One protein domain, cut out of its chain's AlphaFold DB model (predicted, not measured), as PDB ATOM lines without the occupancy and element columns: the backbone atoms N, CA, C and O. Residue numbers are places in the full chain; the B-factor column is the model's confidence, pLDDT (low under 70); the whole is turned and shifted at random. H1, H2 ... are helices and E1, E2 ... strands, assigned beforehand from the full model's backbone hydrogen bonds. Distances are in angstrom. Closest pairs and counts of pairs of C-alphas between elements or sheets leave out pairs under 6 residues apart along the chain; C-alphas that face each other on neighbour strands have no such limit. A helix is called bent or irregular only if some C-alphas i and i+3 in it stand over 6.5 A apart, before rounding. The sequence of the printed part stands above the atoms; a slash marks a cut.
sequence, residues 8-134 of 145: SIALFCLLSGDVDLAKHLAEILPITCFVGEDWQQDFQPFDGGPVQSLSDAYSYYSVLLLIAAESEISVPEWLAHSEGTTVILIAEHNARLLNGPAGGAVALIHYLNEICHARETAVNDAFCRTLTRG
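This is residues 8 to 134 of the 145 residues of the protein "Cobalamin biosynthesis protein" of Escherichia coli (UniProt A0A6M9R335). A strongly twisted five-stranded sheet forms the core, with H1 and H4 over one face and H2 over the other, in three layers; residues 121 to 134 of H4 stick out as an arm. The 127 printed residues include four named helices and five named strands, in the order E1 H1 E2 H2 E3 H3 E4 E5 H4, class mixed. The mixed sheet runs E2 E1 E3 E4 E5. The whole is compact, with a radius of gyration of the C-alphas of 15.4 A, spanning 53 by 35 by 28 A.

E1, residues 9 to 13, begins at C-alpha 9 (89.970, 72.238, 55.601). H1, 16 to 28, measures 21.0 A and is irregular, C-alphas 17 and 20 being 7.4 A apart. E2 is 31 to 35, H2 50 to 60, E3 63 to 67, H3 77 to 80, E4 86 to 91 and E5 94 to 99. H4, 102 to 134, measures 47.0 A, ends at C-alpha 134 (103.947, 112.112, 52.072), has a kink of 26 degrees near residue 109 and is only just irregular, C-alphas 104 and 107 being 7.0 A apart.

E1 is parallel to E2 (N 32 to O 9, 2.9 A) and E3 (N 12 to O 65, 2.8 A); E3 is parallel to E4 (N 64 to O 86, 2.8 A). E4 and E5 form an antiparallel hairpin (N 89 to O 96, 2.8 A). E1, H1, E2 and E3, H3, E4 are strand-helix-strand units, parallel neighbours joined through a helix; E2, H2, E3 is a split one, with E1 between its strands; these crossovers are right-handed. H1 is over E1, height 8.4 A; its closest C-alphas to E2 are Ala 22 and Cys 33, 6.9 A. H2, on the opposite face, is over E1 and E3, height 9.3 A. H4, on the same face as H1, is over E4 and E5, height 7.7 A; C-alphas Ala 95 and Ile 109 are closest, 5.5 A. H3 only grazes the sheet with residues 79 to 80. O i to N i+4 pairs are within hydrogen-bond range in 6 of 9 for H1, 5 of 7 for H2 and 27 of 29 for H4; H3 is too short for one.

The C-alphas of Glu 83 and Gly 134 are farthest apart, 54.0 A. The printed part has no cut; the link E2 to H2 is long. Mean pLDDT of the printed part is 82.1, and 23 residues are under 70, among them 71 to 77 and 131 to 134.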
ATOM      1  N   SER A   8      90.905  67.792  54.428       79.56
ATOM      2  CA  SER A   8      89.756  68.671  54.191       79.56
ATOM      3  C   SER A   8      89.668  69.798  55.231       79.56
ATOM      4  O   SER A   8      89.129  69.625  56.328       79.56
ATOM      5  N   ILE A   9      90.183  70.979  54.871       89.94
ATOM      6  CA  ILE A   9      89.970  72.238  55.601       89.94
ATOM      7  C   ILE A   9      88.964  73.082  54.812       89.94
ATOM      8  O   ILE A   9      89.167  73.317  53.621       89.94
ATOM      9  N   ALA A  10      87.898  73.541  55.462       93.00
ATOM     10  CA  ALA A  10      87.010  74.552  54.897       93.00
ATOM     11  C   ALA A  10      87.219  75.884  55.611       93.00
ATOM     12  O   ALA A  10      87.407  75.913  56.827       93.00
ATOM     13  N   LEU A  11      87.162  76.981  54.866       93.69
ATOM     14  CA  LEU A  11      87.246  78.334  55.396       93.69
ATOM     15  C   LEU A  11      85.999  79.113  55.010       93.69
ATOM     16  O   LEU A  11      85.639  79.164  53.843       93.69
ATOM     17  N   PHE A  12      85.371  79.749  55.987       93.56
ATOM     18  CA  PHE A  12      84.202  80.597  55.813       93.56
ATOM     19  C   PHE A  12      84.613  82.042  56.067       93.56
ATOM     20  O   PHE A  12      84.940  82.398  57.198       93.56
ATOM     21  N   CYS A  13      84.613  82.872  55.026       92.31
ATOM     22  CA  CYS A  13      84.827  84.308  55.176       92.31
ATOM     23  C   CYS A  13      83.465  84.985  55.320       92.31
ATOM     24  O   CYS A  13      82.703  85.070  54.358       92.31
ATOM     25  N   LEU A  14      83.139  85.421  56.536       89.44
ATOM     26  CA  LEU A  14      81.841  86.023  56.847       89.44
ATOM     27  C   LEU A  14      81.844  87.548  56.670       89.44
ATOM     28  O   LEU A  14      80.776  88.152  56.623       89.44
ATOM     29  N   LEU A  15      83.025  88.162  56.543       86.06
ATOM     30  CA  LEU A  15      83.192  89.611  56.458       86.06
ATOM     31  C   LEU A  15      83.880  90.103  55.190       86.06
ATOM     32  O   LEU A  15      85.054  89.810  54.966       86.06
ATOM     33  N   SER A  16      83.161  90.967  54.465       82.94
ATOM     34  CA  SER A  16      83.640  91.968  53.499       82.94
ATOM     35  C   SER A  16      85.147  92.078  53.268       82.94
ATOM     36  O   SER A  16      85.719  91.729  52.234       82.94
ATOM     37  N   GLY A  17      85.774  92.667  54.284       83.75
ATOM     38  CA  GLY A  17      87.152  93.138  54.258       83.75
ATOM     39  C   GLY A  17      88.205  92.043  54.390       83.75
ATOM     40  O   GLY A  17      89.387  92.335  54.232       83.75
ATOM     41  N   ASP A  18      87.805  90.796  54.640       86.00
ATOM     42  CA  ASP A  18      88.734  89.713  54.952       86.00
ATOM     43  C   ASP A  18      88.922  88.693  53.818       86.00
ATOM     44  O   ASP A  18      89.637  87.701  53.991       86.00
ATOM     45  N   VAL A  19      88.373  88.938  52.621       88.12
ATOM     46  CA  VAL A  19      88.587  88.052  51.453       88.12
ATOM     47  C   VAL A  19      90.063  87.899  51.124       88.12
ATOM     48  O   VAL A  19      90.506  86.811  50.772       88.12
ATOM     49  N   ASP A  20      90.847  88.966  51.255       88.62
ATOM     50  CA  ASP A  20      92.281  88.915  50.971       88.62
ATOM     51  C   ASP A  20      93.029  87.999  51.951       88.62
ATOM     52  O   ASP A  20      94.004  87.353  51.568       88.62
ATOM     53  N   LEU A  21      92.557  87.888  53.200       88.19
ATOM     54  CA  LEU A  21      93.082  86.902  54.145       88.19
ATOM     55  C   LEU A  21      92.721  85.485  53.699       88.19
ATOM     56  O   LEU A  21      93.584  84.612  53.681       88.19
ATOM     57  N   ALA A  22      91.463  85.267  53.303       91.12
ATOM     58  CA  ALA A  22      90.999  83.979  52.793       91.12
ATOM     59  C   ALA A  22      91.782  83.534  51.546       91.12
ATOM     60  O   ALA A  22      92.180  82.374  51.454       91.12
ATOM     61  N   LYS A  23      92.061  84.460  50.617       90.50
ATOM     62  CA  LYS A  23      92.902  84.237  49.429       90.50
ATOM     63  C   LYS A  23      94.309  83.835  49.815       90.50
ATOM     64  O   LYS A  23      94.773  82.783  49.390       90.50
ATOM     65  N   HIS A  24      94.949  84.616  50.679       89.75
ATOM     66  CA  HIS A  24      96.306  84.314  51.107       89.75
ATOM     67  C   HIS A  24      96.411  82.939  51.784       89.75
ATOM     68  O   HIS A  24      97.332  82.180  51.504       89.75
ATOM     69  N   LEU A  25      95.441  82.583  52.633       90.56
ATOM     70  CA  LEU A  25      95.395  81.270  53.277       90.56
ATOM     71  C   LEU A  25      95.179  80.132  52.264       90.56
ATOM     72  O   LEU A  25      95.829  79.097  52.387       90.56
ATOM     73  N   ALA A  26      94.326  80.321  51.254       90.25
ATOM     74  CA  ALA A  26      94.083  79.333  50.201       90.25
ATOM     75  C   ALA A  26      95.293  79.103  49.274       90.25
ATOM     76  O   ALA A  26      95.431  78.026  48.699       90.25
ATOM     77  N   GLU A  27      96.188  80.085  49.136       89.88
ATOM     78  CA  GLU A  27      97.432  79.935  48.364       89.88
ATOM     79  C   GLU A  27      98.461  79.036  49.064       89.88
ATOM     80  O   GLU A  27      99.278  78.391  48.404       89.88
ATOM     81  N   ILE A  28      98.441  78.999  50.399       89.00
ATOM     82  CA  ILE A  28      99.477  78.343  51.217       89.00
ATOM     83  C   ILE A  28      98.979  77.092  51.951       89.00
ATOM     84  O   ILE A  28      99.787  76.339  52.495       89.00
ATOM     85  N   LEU A  29      97.667  76.858  51.978       86.38
ATOM     86  CA  LEU A  29      97.034  75.695  52.594       86.38
ATOM     87  C   LEU A  29      95.992  75.082  51.641       86.38
ATOM     88  O   LEU A  29      95.319  75.813  50.919       86.38
ATOM     89  N   PRO A  30      95.796  73.751  51.666       86.44
ATOM     90  CA  PRO A  30      94.763  73.079  50.877       86.44
ATOM     91  C   PRO A  30      93.373  73.329  51.487       86.44
ATOM     92  O   PRO A  30      92.824  72.482  52.195       86.44
ATOM     93  N   ILE A  31      92.829  74.523  51.252       90.75
ATOM     94  CA  ILE A  31      91.576  75.008  51.837       90.75
ATOM     95  C   ILE A  31      90.513  75.164  50.752       90.75
ATOM     96  O   ILE A  31      90.764  75.754  49.704       90.75
ATOM     97  N   THR A  32      89.294  74.716  51.049       92.19
ATOM     98  CA  THR A  32      88.097  75.120  50.303       92.19
ATOM     99  C   THR A  32      87.490  76.358  50.955       92.19
ATOM    100  O   THR A  32      87.029  76.294  52.095       92.19
ATOM    101  N   CYS A  33      87.476  77.486  50.250       93.50
ATOM    102  CA  CYS A  33      86.920  78.736  50.766       93.50
ATOM    103  C   CYS A  33      85.459  78.932  50.347       93.50
ATOM    104  O   CYS A  33      85.106  78.724  49.185       93.50
ATOM    105  N   PHE A  34      84.649  79.393  51.298       93.75
ATOM    106  CA  PHE A  34      83.242  79.738  51.166       93.75
ATOM    107  C   PHE A  34      83.037  81.217  51.503       93.75
ATOM    108  O   PHE A  34      83.517  81.690  52.540       93.75
ATOM    109  N   VAL A  35      82.327  81.942  50.640       93.12
ATOM    110  CA  VAL A  35      82.045  83.383  50.767       93.12
ATOM    111  C   VAL A  35      80.608  83.695  50.356       93.12
ATOM    112  O   VAL A  35      79.924  82.856  49.773       93.12
ATOM    113  N   GLY A  36      80.128  84.906  50.644       87.56
ATOM    114  CA  GLY A  36      78.828  85.337  50.122       87.56
ATOM    115  C   GLY A  36      78.876  85.611  48.613       87.56
ATOM    116  O   GLY A  36      79.935  85.873  48.043       87.56
ATOM    117  N   GLU A  37      77.713  85.571  47.965       83.31
ATOM    118  CA  GLU A  37      77.602  85.671  46.500       83.31
ATOM    119  C   GLU A  37      78.152  86.993  45.937       83.31
ATOM    120  O   GLU A  37      78.820  86.997  44.905       83.31
ATOM    121  N   ASP A  38      77.963  88.106  46.653       83.38
ATOM    122  CA  ASP A  38      78.320  89.464  46.200       83.38
ATOM    123  C   ASP A  38      79.830  89.719  46.005       83.38
ATOM    124  O   ASP A  38      80.248  90.760  45.498       83.38
ATOM    125  N   TRP A  39      80.669  88.791  46.448       84.31
ATOM    126  CA  TRP A  39      82.110  88.954  46.617       84.31
ATOM    127  C   TRP A  39      82.842  87.642  46.320       84.31
ATOM    128  O   TRP A  39      83.941  87.373  46.809       84.31
ATOM    129  N   GLN A  40      82.230  86.839  45.450       79.88
ATOM    130  CA  GLN A  40      82.803  85.622  44.912       79.88
ATOM    131  C   GLN A  40      84.057  85.944  44.082       79.88
ATOM    132  O   GLN A  40      84.046  86.766  43.165       79.88
ATOM    133  N   GLN A  41      85.169  85.314  44.448       73.00
ATOM    134  CA  GLN A  41      86.490  85.518  43.849       73.00
ATOM    135  C   GLN A  41      87.157  84.147  43.667       73.00
ATOM    136  O   GLN A  41      88.134  83.848  44.342       73.00
ATOM    137  N   ASP A  42      86.545  83.283  42.849       83.62
ATOM    138  CA  ASP A  42      86.899  81.858  42.649       83.62
ATOM    139  C   ASP A  42      86.605  80.927  43.839       83.62
ATOM    140  O   ASP A  42      86.883  79.726  43.812       83.62
ATOM    141  N   PHE A  43      85.976  81.469  44.877       90.62
ATOM    142  CA  PHE A  43      85.503  80.730  46.041       90.62
ATOM    143  C   PHE A  43      84.094  80.172  45.847       90.62
ATOM    144  O   PHE A  43      83.346  80.593  44.958       90.62
ATOM    145  N   GLN A  44      83.738  79.201  46.688       91.25
ATOM    146  CA  GLN A  44      82.396  78.635  46.716       91.25
ATOM    147  C   GLN A  44      81.429  79.652  47.339       91.25
ATOM    148  O   GLN A  44      81.769  80.265  48.354       91.25
ATOM    149  N   PRO A  45      80.238  79.865  46.767       92.44
ATOM    150  CA  PRO A  45      79.208  80.640  47.440       92.44
ATOM    151  C   PRO A  45      78.666  79.862  48.649       92.44
ATOM    152  O   PRO A  45      78.793  78.636  48.728       92.44
ATOM    153  N   PHE A  46      78.027  80.560  49.584       90.62
ATOM    154  CA  PHE A  46      77.223  79.898  50.608       90.62
ATOM    155  C   PHE A  46      75.958  79.283  49.989       90.62
ATOM    156  O   PHE A  46      75.070  80.005  49.546       90.62
ATOM    157  N   ASP A  47      75.839  77.959  50.022       87.50
ATOM    158  CA  ASP A  47      74.600  77.235  49.737       87.50
ATOM    159  C   ASP A  47      73.643  77.308  50.944       87.50
ATOM    160  O   ASP A  47      73.991  76.916  52.062       87.50
ATOM    161  N   GLY A  48      72.456  77.888  50.745       86.50
ATOM    162  CA  GLY A  48      71.460  78.098  51.806       86.50
ATOM    163  C   GLY A  48      71.856  79.122  52.885       86.50
ATOM    164  O   GLY A  48      71.199  79.210  53.923       86.50
ATOM    165  N   GLY A  49      72.914  79.905  52.650       88.69
ATOM    166  CA  GLY A  49      73.453  80.896  53.583       88.69
ATOM    167  C   GLY A  49      74.525  80.348  54.544       88.69
ATOM    168  O   GLY A  49      74.766  79.140  54.596       88.69
ATOM    169  N   PRO A  50      75.186  81.223  55.331       86.44
ATOM    170  CA  PRO A  50      76.394  80.863  56.079       86.44
ATOM    171  C   PRO A  50      76.198  79.709  57.066       86.44
ATOM    172  O   PRO A  50      77.042  78.825  57.161       86.44
ATOM    173  N   VAL A  51      75.072  79.697  57.787       86.50
ATOM    174  CA  VAL A  51      74.775  78.671  58.801       86.50
ATOM    175  C   VAL A  51      74.545  77.303  58.159       86.50
ATOM    176  O   VAL A  51      75.056  76.306  58.666       86.50
ATOM    177  N   GLN A  52      73.807  77.252  57.045       88.06
ATOM    178  CA  GLN A  52      73.519  76.007  56.333       88.06
ATOM    179  C   GLN A  52      74.796  75.434  55.717       88.06
ATOM    180  O   GLN A  52      75.163  74.301  56.015       88.06
ATOM    181  N   SER A  53      75.544  76.252  54.973       90.38
ATOM    182  CA  SER A  53      76.830  75.843  54.401       90.38
ATOM    183  C   SER A  53      77.825  75.373  55.461       90.38
ATOM    184  O   SER A  53      78.547  74.400  55.247       90.38
ATOM    185  N   LEU A  54      77.861  76.040  56.622       88.12
ATOM    186  CA  LEU A  54      78.705  75.633  57.741       88.12
ATOM    187  C   LEU A  54      78.279  74.275  58.306       88.12
ATOM    188  O   LEU A  54      79.137  73.441  58.588       88.12
ATOM    189  N   SER A  55      76.971  74.045  58.449       86.50
ATOM    190  CA  SER A  55      76.405  72.763  58.881       86.50
ATOM    191  C   SER A  55      76.749  71.637  57.905       86.50
ATOM    192  O   SER A  55      77.154  70.553  58.328       86.50
ATOM    193  N   ASP A  56      76.643  71.887  56.601       87.31
ATOM    194  CA  ASP A  56      76.979  70.898  55.580       87.31
ATOM    195  C   ASP A  56      78.479  70.593  55.598       87.31
ATOM    196  O   ASP A  56      78.879  69.432  55.709       87.31
ATOM    197  N   ALA A  57      79.325  71.628  55.607       87.88
ATOM    198  CA  ALA A  57      80.773  71.469  55.689       87.88
ATOM    199  C   ALA A  57      81.211  70.721  56.955       87.88
ATOM    200  O   ALA A  57      82.157  69.936  56.913       87.88
ATOM    201  N   TYR A  58      80.497  70.880  58.065       82.75
ATOM    202  CA  TYR A  58      80.789  70.165  59.302       82.75
ATOM    203  C   TYR A  58      80.814  68.638  59.150       82.75
ATOM    204  O   TYR A  58      81.552  67.960  59.863       82.75
ATOM    205  N   SER A  59      80.045  68.098  58.199       81.31
ATOM    206  CA  SER A  59      79.969  66.658  57.928       81.31
ATOM    207  C   SER A  59      81.087  66.139  57.013       81.31
ATOM    208  O   SER A  59      81.361  64.940  57.007       81.31
ATOM    209  N   TYR A  60      81.733  67.019  56.242       83.44
ATOM    210  CA  TYR A  60      82.711  66.647  55.204       83.44
ATOM    211  C   TYR A  60      84.142  67.101  55.516       83.44
ATOM    212  O   TYR A  60      85.110  66.546  54.984       83.44
ATOM    213  N   TYR A  61      84.291  68.106  56.378       86.81
ATOM    214  CA  TYR A  61      85.565  68.736  56.690       86.81
ATOM    215  C   TYR A  61      86.025  68.398  58.105       86.81
ATOM    216  O   TYR A  61      85.246  68.380  59.053       86.81
ATOM    217  N   SER A  62      87.326  68.141  58.247       84.56
ATOM    218  CA  SER A  62      87.935  67.829  59.550       84.56
ATOM    219  C   SER A  62      88.252  69.096  60.350       84.56
ATOM    220  O   SER A  62      88.319  69.069  61.583       84.56
ATOM    221  N   VAL A  63      88.467  70.205  59.637       88.94
ATOM    222  CA  VAL A  63      88.758  71.520  60.203       88.94
ATOM    223  C   VAL A  63      87.902  72.571  59.508       88.94
ATOM    224  O   VAL A  63      87.861  72.626  58.280       88.94
ATOM    225  N   LEU A  64      87.266  73.426  60.304       91.19
ATOM    226  CA  LEU A  64      86.538  74.600  59.846       91.19
ATOM    227  C   LEU A  64      87.224  75.854  60.380       91.19
ATOM    228  O   LEU A  64      87.402  76.006  61.588       91.19
ATOM    229  N   LEU A  65      87.603  76.747  59.477       92.44
ATOM    230  CA  LEU A  65      88.121  78.070  59.788       92.44
ATOM    231  C   LEU A  65      87.004  79.087  59.560       92.44
ATOM    232  O   LEU A  65      86.390  79.100  58.499       92.44
ATOM    233  N   LEU A  66      86.742  79.942  60.537       92.56
ATOM    234  CA  LEU A  66      85.779  81.033  60.430       92.56
ATOM    235  C   LEU A  66      86.551  82.346  60.477       92.56
ATOM    236  O   LEU A  66      87.238  82.583  61.463       92.56
ATOM    237  N   ILE A  67      86.445  83.190  59.454       91.56
ATOM    238  CA  ILE A  67      86.902  84.580  59.532       91.56
ATOM    239  C   ILE A  67      85.683  85.458  59.778       91.56
ATOM    240  O   ILE A  67      84.802  85.547  58.917       91.56
ATOM    241  N   ALA A  68      85.613  86.065  60.959       88.56
ATOM    242  CA  ALA A  68      84.484  86.892  61.362       88.56
ATOM    243  C   ALA A  68      84.869  87.898  62.452       88.56
ATOM    244  O   ALA A  68      85.935  87.795  63.060       88.56
ATOM    245  N   ALA A  69      83.957  88.822  62.754       82.31
ATOM    246  CA  ALA A  69      84.091  89.715  63.896       82.31
ATOM    247  C   ALA A  69      83.851  88.945  65.204       82.31
ATOM    248  O   ALA A  69      82.938  88.119  65.295       82.31
ATOM    249  N   GLU A  70      84.628  89.273  66.240       72.12
ATOM    250  CA  GLU A  70      84.475  88.750  67.609       72.12
ATOM    251  C   GLU A  70      83.023  88.839  68.107       72.12
ATOM    252  O   GLU A  70      82.509  87.902  68.716       72.12
ATOM    253  N   SER A  71      82.349  89.951  67.805       67.69
ATOM    254  CA  SER A  71      80.991  90.258  68.259       67.69
ATOM    255  C   SER A  71      79.874  89.550  67.488       67.69
ATOM    256  O   SER A  71      78.727  89.596  67.929       67.69
ATOM    257  N   GLU A  72      80.165  88.939  66.339       62.56
ATOM    258  CA  GLU A  72      79.137  88.421  65.421       62.56
ATOM    259  C   GLU A  72      78.996  86.898  65.450       62.56
ATOM    260  O   GLU A  72      78.031  86.349  64.912       62.56
ATOM    261  N   ILE A  73      79.903  86.189  66.125       64.62
ATOM    262  CA  ILE A  73      79.800  84.735  66.238       64.62
ATOM    263  C   ILE A  73      78.917  84.359  67.419       64.62
ATOM    264  O   ILE A  73      79.346  84.244  68.565       64.62
ATOM    265  N   SER A  74      77.663  84.074  67.092       65.69
ATOM    266  CA  SER A  74      76.853  83.168  67.897       65.69
ATOM    267  C   SER A  74      77.225  81.745  67.504       65.69
ATOM    268  O   SER A  74      76.835  81.291  66.431       65.69
ATOM    269  N   VAL A  75      78.010  81.054  68.339       64.88
ATOM    270  CA  VAL A  75      78.328  79.634  68.122       64.88
ATOM    271  C   VAL A  75      77.012  78.847  68.153       64.88
ATOM    272  O   VAL A  75      76.339  78.849  69.185       64.88
ATOM    273  N   PRO A  76      76.614  78.187  67.052       69.62
ATOM    274  CA  PRO A  76      75.416  77.359  67.028       69.62
ATOM    275  C   PRO A  76      75.434  76.263  68.106       69.62
ATOM    276  O   PRO A  76      76.469  75.652  68.361       69.62
ATOM    277  N   GLU A  77      74.285  75.934  68.702       69.69
ATOM    278  CA  GLU A  77      74.205  74.906  69.761       69.69
ATOM    279  C   GLU A  77      74.697  73.520  69.312       69.69
ATOM    280  O   GLU A  77      75.258  72.761  70.108       69.69
ATOM    281  N   TRP A  78      74.525  73.191  68.029       70.69
ATOM    282  CA  TRP A  78      74.997  71.931  67.452       70.69
ATOM    283  C   TRP A  78      76.531  71.851  67.380       70.69
ATOM    284  O   TRP A  78      77.084  70.752  67.395       70.69
ATOM    285  N   LEU A  79      77.223  72.998  67.386       70.56
ATOM    286  CA  LEU A  79      78.679  73.063  67.489       70.56
ATOM    287  C   LEU A  79      79.174  72.780  68.907       70.56
ATOM    288  O   LEU A  79      80.258  72.237  69.059       70.56
ATOM    289  N   ALA A  80      78.398  73.084  69.948       64.88
ATOM    290  CA  ALA A  80      78.839  72.914  71.335       64.88
ATOM    291  C   ALA A  80      78.916  71.444  71.794       64.88
ATOM    292  O   ALA A  80      79.610  71.134  72.760       64.88
ATOM    293  N   HIS A  81      78.208  70.534  71.116       61.22
ATOM    294  CA  HIS A  81      78.009  69.150  71.569       61.22
ATOM    295  C   HIS A  81      78.694  68.098  70.694       61.22
ATOM    296  O   HIS A  81      78.526  66.899  70.914       61.22
ATOM    297  N   SER A  82      79.426  68.522  69.668       58.50
ATOM    298  CA  SER A  82      79.955  67.605  68.672       58.50
ATOM    299  C   SER A  82      81.416  67.246  68.933       58.50
ATOM    300  O   SER A  82      82.300  68.105  68.959       58.50
ATOM    301  N   GLU A  83      81.671  65.943  69.050       61.50
ATOM    302  CA  GLU A  83      83.014  65.374  69.075       61.50
ATOM    303  C   GLU A  83      83.490  65.066  67.646       61.50
ATOM    304  O   GLU A  83      83.012  64.124  67.016       61.50
ATOM    305  N   GLY A  84      84.461  65.820  67.122       70.81
ATOM    306  CA  GLY A  84      85.207  65.375  65.935       70.81
ATOM    307  C   GLY A  84      85.831  66.475  65.087       70.81
ATOM    308  O   GLY A  84      87.018  66.383  64.773       70.81
ATOM    309  N   THR A  85      85.063  67.506  64.746       80.88
ATOM    310  CA  THR A  85      85.517  68.581  63.854       80.88
ATOM    311  C   THR A  85      86.141  69.709  64.664       80.88
ATOM    312  O   THR A  85      85.609  70.142  65.684       80.88
ATOM    313  N   THR A  86      87.307  70.176  64.222       87.50
ATOM    314  CA  THR A  86      87.992  71.306  64.856       87.50
ATOM    315  C   THR A  86      87.491  72.600  64.238       87.50
ATOM    316  O   THR A  86      87.630  72.788  63.033       87.50
ATOM    317  N   VAL A  87      86.938  73.498  65.045       88.88
ATOM    318  CA  VAL A  87      86.454  74.803  64.586       88.88
ATOM    319  C   VAL A  87      87.319  75.896  65.179       88.88
ATOM    320  O   VAL A  87      87.425  76.017  66.399       88.88
ATOM    321  N   ILE A  88      87.948  76.682  64.313       90.75
ATOM    322  CA  ILE A  88      88.857  77.767  64.675       90.75
ATOM    323  C   ILE A  88      88.267  79.072  64.157       90.75
ATOM    324  O   ILE A  88      87.925  79.183  62.983       90.75
ATOM    325  N   LEU A  89      88.174  80.068  65.029       91.38
ATOM    326  CA  LEU A  89      87.841  81.436  64.663       91.38
ATOM    327  C   LEU A  89      89.116  82.237  64.466       91.38
ATOM    328  O   LEU A  89      89.952  82.247  65.360       91.38
ATOM    329  N   ILE A  90      89.219  82.934  63.343       91.75
ATOM    330  CA  ILE A  90      90.176  83.996  63.072       91.75
ATOM    331  C   ILE A  90      89.420  85.325  63.159       91.75
ATOM    332  O   ILE A  90      88.614  85.644  62.286       91.75
ATOM    333  N   ALA A  91      89.662  86.084  64.220       87.62
ATOM    334  CA  ALA A  91      89.072  87.400  64.432       87.62
ATOM    335  C   ALA A  91      90.157  88.368  64.895       87.62
ATOM    336  O   ALA A  91      91.041  87.968  65.650       87.62
ATOM    337  N   GLU A  92      90.113  89.618  64.425       78.06
ATOM    338  CA  GLU A  92      91.062  90.668  64.839       78.06
ATOM    339  C   GLU A  92      92.531  90.193  64.794       78.06
ATOM    340  O   GLU A  92      93.315  90.416  65.712       78.06
ATOM    341  N   HIS A  93      92.885  89.471  63.725       73.75
ATOM    342  CA  HIS A  93      94.226  88.918  63.486       73.75
ATOM    343  C   HIS A  93      94.676  87.799  64.442       73.75
ATOM    344  O   HIS A  93      95.847  87.425  64.422       73.75
ATOM    345  N   ASN A  94      93.766  87.206  65.216       86.12
ATOM    346  CA  ASN A  94      94.059  86.072  66.084       86.12
ATOM    347  C   ASN A  94      93.140  84.880  65.801       86.12
ATOM    348  O   ASN A  94      91.917  84.987  65.746       86.12
ATOM    349  N   ALA A  95      93.756  83.714  65.664       91.06
ATOM    350  CA  ALA A  95      93.132  82.410  65.615       91.06
ATOM    351  C   ALA A  95      92.915  81.860  67.035       91.06
ATOM    352  O   ALA A  95      93.828  81.836  67.865       91.06
ATOM    353  N   ARG A  96      91.715  81.344  67.305       89.62
ATOM    354  CA  ARG A  96      91.362  80.655  68.552       89.62
ATOM    355  C   ARG A  96      90.463  79.456  68.302       89.62
ATOM    356  O   ARG A  96      89.646  79.453  67.385       89.62
ATOM    357  N   LEU A  97      90.579  78.446  69.154       89.00
ATOM    358  CA  LEU A  97      89.699  77.282  69.124       89.00
ATOM    359  C   LEU A  97      88.301  77.668  69.629       89.00
ATOM    360  O   LEU A  97      88.179  78.178  70.740       89.00
ATOM    361  N   LEU A  98      87.262  77.392  68.840       86.12
ATOM    362  CA  LEU A  98      85.862  77.479  69.271       86.12
ATOM    363  C   LEU A  98      85.331  76.126  69.745       86.12
ATOM    364  O   LEU A  98      84.661  76.056  70.770       86.12
ATOM    365  N   ASN A  99      85.624  75.057  69.002       84.12
ATOM    366  CA  ASN A  99      85.224  73.697  69.352       84.12
ATOM    367  C   ASN A  99      86.217  72.664  68.798       84.12
ATOM    368  O   ASN A  99      86.902  72.912  67.806       84.12
ATOM    369  N   GLY A 100      86.253  71.488  69.418       80.69
ATOM    370  CA  GLY A 100      86.981  70.323  68.940       80.69
ATOM    371  C   GLY A 100      88.186  69.942  69.804       80.69
ATOM    372  O   GLY A 100      88.468  70.554  70.837       80.69
ATOM    373  N   PRO A 101      88.913  68.884  69.412       74.38
ATOM    374  CA  PRO A 101      90.013  68.344  70.199       74.38
ATOM    375  C   PRO A 101      91.220  69.296  70.224       74.38
ATOM    376  O   PRO A 101      91.980  69.394  69.260       74.38
ATOM    377  N   ALA A 102      91.450  69.929  71.379       66.19
ATOM    378  CA  ALA A 102      92.516  70.917  71.575       66.19
ATOM    379  C   ALA A 102      93.910  70.423  71.146       66.19
ATOM    380  O   ALA A 102      94.672  71.169  70.538       66.19
ATOM    381  N   GLY A 103      94.234  69.147  71.394       67.44
ATOM    382  CA  GLY A 103      95.570  68.599  71.136       67.44
ATOM    383  C   GLY A 103      96.018  68.623  69.668       67.44
ATOM    384  O   GLY A 103      97.217  68.677  69.413       67.44
ATOM    385  N   GLY A 104      95.085  68.599  68.706       68.62
ATOM    386  CA  GLY A 104      95.406  68.676  67.273       68.62
ATOM    387  C   GLY A 104      95.393  70.099  66.707       68.62
ATOM    388  O   GLY A 104      96.052  70.366  65.705       68.62
ATOM    389  N   ALA A 105      94.672  71.016  67.355       82.69
ATOM    390  CA  ALA A 105      94.424  72.362  66.845       82.69
ATOM    391  C   ALA A 105      95.540  73.364  67.176       82.69
ATOM    392  O   ALA A 105      95.732  74.322  66.435       82.69
ATOM    393  N   VAL A 106      96.289  73.149  68.265       86.50
ATOM    394  CA  VAL A 106      97.285  74.111  68.783       86.50
ATOM    395  C   VAL A 106      98.324  74.504  67.730       86.50
ATOM    396  O   VAL A 106      98.568  75.691  67.532       86.50
ATOM    397  N   ALA A 107      98.908  73.537  67.018       87.62
ATOM    398  CA  ALA A 107      99.918  73.828  65.999       87.62
ATOM    399  C   ALA A 107      99.346  74.646  64.828       87.62
ATOM    400  O   ALA A 107      99.991  75.580  64.359       87.62
ATOM    401  N   LEU A 108      98.121  74.326  64.393       88.06
ATOM    402  CA  LEU A 108      97.436  75.067  63.336       88.06
ATOM    403  C   LEU A 108      97.081  76.488  63.791       88.06
ATOM    404  O   LEU A 108      97.298  77.430  63.045       88.06
ATOM    405  N   ILE A 109      96.598  76.656  65.023       91.19
ATOM    406  CA  ILE A 109      96.299  77.971  65.603       91.19
ATOM    407  C   ILE A 109      97.558  78.841  65.657       91.19
ATOM    408  O   ILE A 109      97.522  79.982  65.208       91.19
ATOM    409  N   HIS A 110      98.681  78.304  66.144       90.44
ATOM    410  CA  HIS A 110      99.951  79.033  66.139       90.44
ATOM    411  C   HIS A 110     100.377  79.427  64.725       90.44
ATOM    412  O   HIS A 110     100.731  80.578  64.500       90.44
ATOM    413  N   TYR A 111     100.290  78.506  63.766       89.81
ATOM    414  CA  TYR A 111     100.616  78.796  62.372       89.81
ATOM    415  C   TYR A 111      99.741  79.915  61.781       89.81
ATOM    416  O   TYR A 111     100.254  80.837  61.151       89.81
ATOM    417  N   LEU A 112      98.428  79.873  62.028       91.31
ATOM    418  CA  LEU A 112      97.490  80.903  61.579       91.31
ATOM    419  C   LEU A 112      97.778  82.267  62.226       91.31
ATOM    420  O   LEU A 112      97.713  83.281  61.532       91.31
ATOM    421  N   ASN A 113      98.131  82.296  63.514       92.06
ATOM    422  CA  ASN A 113      98.508  83.525  64.220       92.06
ATOM    423  C   ASN A 113      99.747  84.182  63.611       92.06
ATOM    424  O   ASN A 113      99.733  85.383  63.361       92.06
ATOM    425  N   GLU A 114     100.785  83.401  63.306       90.31
ATOM    426  CA  GLU A 114     101.997  83.925  62.664       90.31
ATOM    427  C   GLU A 114     101.687  84.561  61.301       90.31
ATOM    428  O   GLU A 114     102.175  85.649  60.999       90.31
ATOM    429  N   ILE A 115     100.822  83.932  60.497       88.44
ATOM    430  CA  ILE A 115     100.391  84.489  59.203       88.44
ATOM    431  C   ILE A 115      99.619  85.796  59.394       88.44
ATOM    432  O   ILE A 115      99.887  86.784  58.704       88.44
ATOM    433  N   CYS A 116      98.664  85.817  60.327       87.00
ATOM    434  CA  CYS A 116      97.869  87.009  60.600       87.00
ATOM    435  C   CYS A 116      98.754  88.172  61.070       87.00
ATOM    436  O   CYS A 116      98.617  89.288  60.564       87.00
ATOM    437  N   HIS A 117      99.718  87.896  61.950       85.69
ATOM    438  CA  HIS A 117     100.635  88.898  62.488       85.69
ATOM    439  C   HIS A 117     101.644  89.411  61.450       85.69
ATOM    440  O   HIS A 117     101.910  90.615  61.364       85.69
ATOM    441  N   ALA A 118     102.179  88.524  60.602       82.50
ATOM    442  CA  ALA A 118     103.063  88.914  59.505       82.50
ATOM    443  C   ALA A 118     102.355  89.863  58.523       82.50
ATOM    444  O   ALA A 118     102.945  90.847  58.065       82.50
ATOM    445  N   ARG A 119     101.073  89.608  58.239       78.69
ATOM    446  CA  ARG A 119     100.251  90.460  57.371       78.69
ATOM    447  C   ARG A 119      99.978  91.824  58.001       78.69
ATOM    448  O   ARG A 119     100.133  92.835  57.321       78.69
ATOM    449  N   GLU A 120      99.628  91.868  59.285       75.25
ATOM    450  CA  GLU A 120      99.430  93.123  60.022       75.25
ATOM    451  C   GLU A 120     100.701  93.990  60.014       75.25
ATOM    452  O   GLU A 120     100.660  95.176  59.678       75.25
ATOM    453  N   THR A 121     101.854  93.378  60.291       72.06
ATOM    454  CA  THR A 121     103.155  94.064  60.287       72.06
ATOM    455  C   THR A 121     103.490  94.624  58.902       72.06
ATOM    456  O   THR A 121     103.899  95.778  58.785       72.06
ATOM    457  N   ALA A 122     103.260  93.854  57.832       72.75
ATOM    458  CA  ALA A 122     103.515  94.306  56.464       72.75
ATOM    459  C   ALA A 122     102.626  95.495  56.052       72.75
ATOM    460  O   ALA A 122     103.102  96.421  55.388       72.75
ATOM    461  N   VAL A 123     101.351  95.494  56.456       69.88
ATOM    462  CA  VAL A 123     100.424  96.609  56.207       69.88
ATOM    463  C   VAL A 123     100.864  97.854  56.974       69.88
ATOM    464  O   VAL A 123     100.939  98.934  56.384       69.88
ATOM    465  N   ASN A 124     101.227  97.705  58.248       66.31
ATOM    466  CA  ASN A 124     101.723  98.806  59.071       66.31
ATOM    467  C   ASN A 124     103.022  99.398  58.507       66.31
ATOM    468  O   ASN A 124     103.153 100.621  58.416       66.31
ATOM    469  N   ASP A 125     103.946  98.563  58.031       71.94
ATOM    470  CA  ASP A 125     105.183  99.009  57.388       71.94
ATOM    471  C   ASP A 125     104.917  99.749  56.070       71.94
ATOM    472  O   ASP A 125     105.502 100.806  55.809       71.94
ATOM    473  N   ALA A 126     104.021  99.226  55.229       71.06
ATOM    474  CA  ALA A 126     103.622  99.877  53.983       71.06
ATOM    475  C   ALA A 126     102.944 101.232  54.245       71.06
ATOM    476  O   ALA A 126     103.239 102.224  53.564       71.06
ATOM    477  N   PHE A 127     102.089 101.302  55.266       68.19
ATOM    478  CA  PHE A 127     101.440 102.531  55.705       68.19
ATOM    479  C   PHE A 127     102.460 103.559  56.217       68.19
ATOM    480  O   PHE A 127     102.482 104.696  55.740       68.19
ATOM    481  N   CYS A 128     103.388 103.154  57.090       65.75
ATOM    482  CA  CYS A 128     104.462 104.016  57.592       65.75
ATOM    483  C   CYS A 128     105.347 104.556  56.460       65.75
ATOM    484  O   CYS A 128     105.660 105.750  56.416       65.75
ATOM    485  N   ARG A 129     105.717 103.708  55.492       68.94
ATOM    486  CA  ARG A 129     106.473 104.132  54.300       68.94
ATOM    487  C   ARG A 129     105.696 105.139  53.453       68.94
ATOM    488  O   ARG A 129     106.296 106.081  52.933       68.94
ATOM    489  N   THR A 130     104.379 104.974  53.339       71.62
ATOM    490  CA  THR A 130     103.506 105.893  52.594       71.62
ATOM    491  C   THR A 130     103.414 107.255  53.286       71.62
ATOM    492  O   THR A 130     103.604 108.282  52.633       71.62
ATOM    493  N   LEU A 131     103.248 107.288  54.613       62.84
ATOM    494  CA  LEU A 131     103.255 108.532  55.393       62.84
ATOM    495  C   LEU A 131     104.611 109.249  55.361       62.84
ATOM    496  O   LEU A 131     104.665 110.473  55.240       62.84
ATOM    497  N   THR A 132     105.714 108.498  55.403       60.25
ATOM    498  CA  THR A 132     107.069 109.072  55.344       60.25
ATOM    499  C   THR A 132     107.358 109.683  53.968       60.25
ATOM    500  O   THR A 132     107.988 110.736  53.880       60.25
ATOM    501  N   ARG A 133     106.844 109.083  52.883       57.88
ATOM    502  CA  ARG A 133     106.896 109.676  51.534       57.88
ATOM    503  C   ARG A 133     105.999 110.909  51.387       57.88
ATOM    504  O   ARG A 133     106.379 111.822  50.664       57.88
ATOM    505  N   GLY A 134     104.855 110.957  52.073       53.22
ATOM    506  CA  GLY A 134     103.947 112.112  52.072       53.22
ATOM    507  C   GLY A 134     104.405 113.296  52.937       53.22
ATOM    508  O   GLY A 134     104.030 114.429  52.654       53.22
TER     509      GLY A 134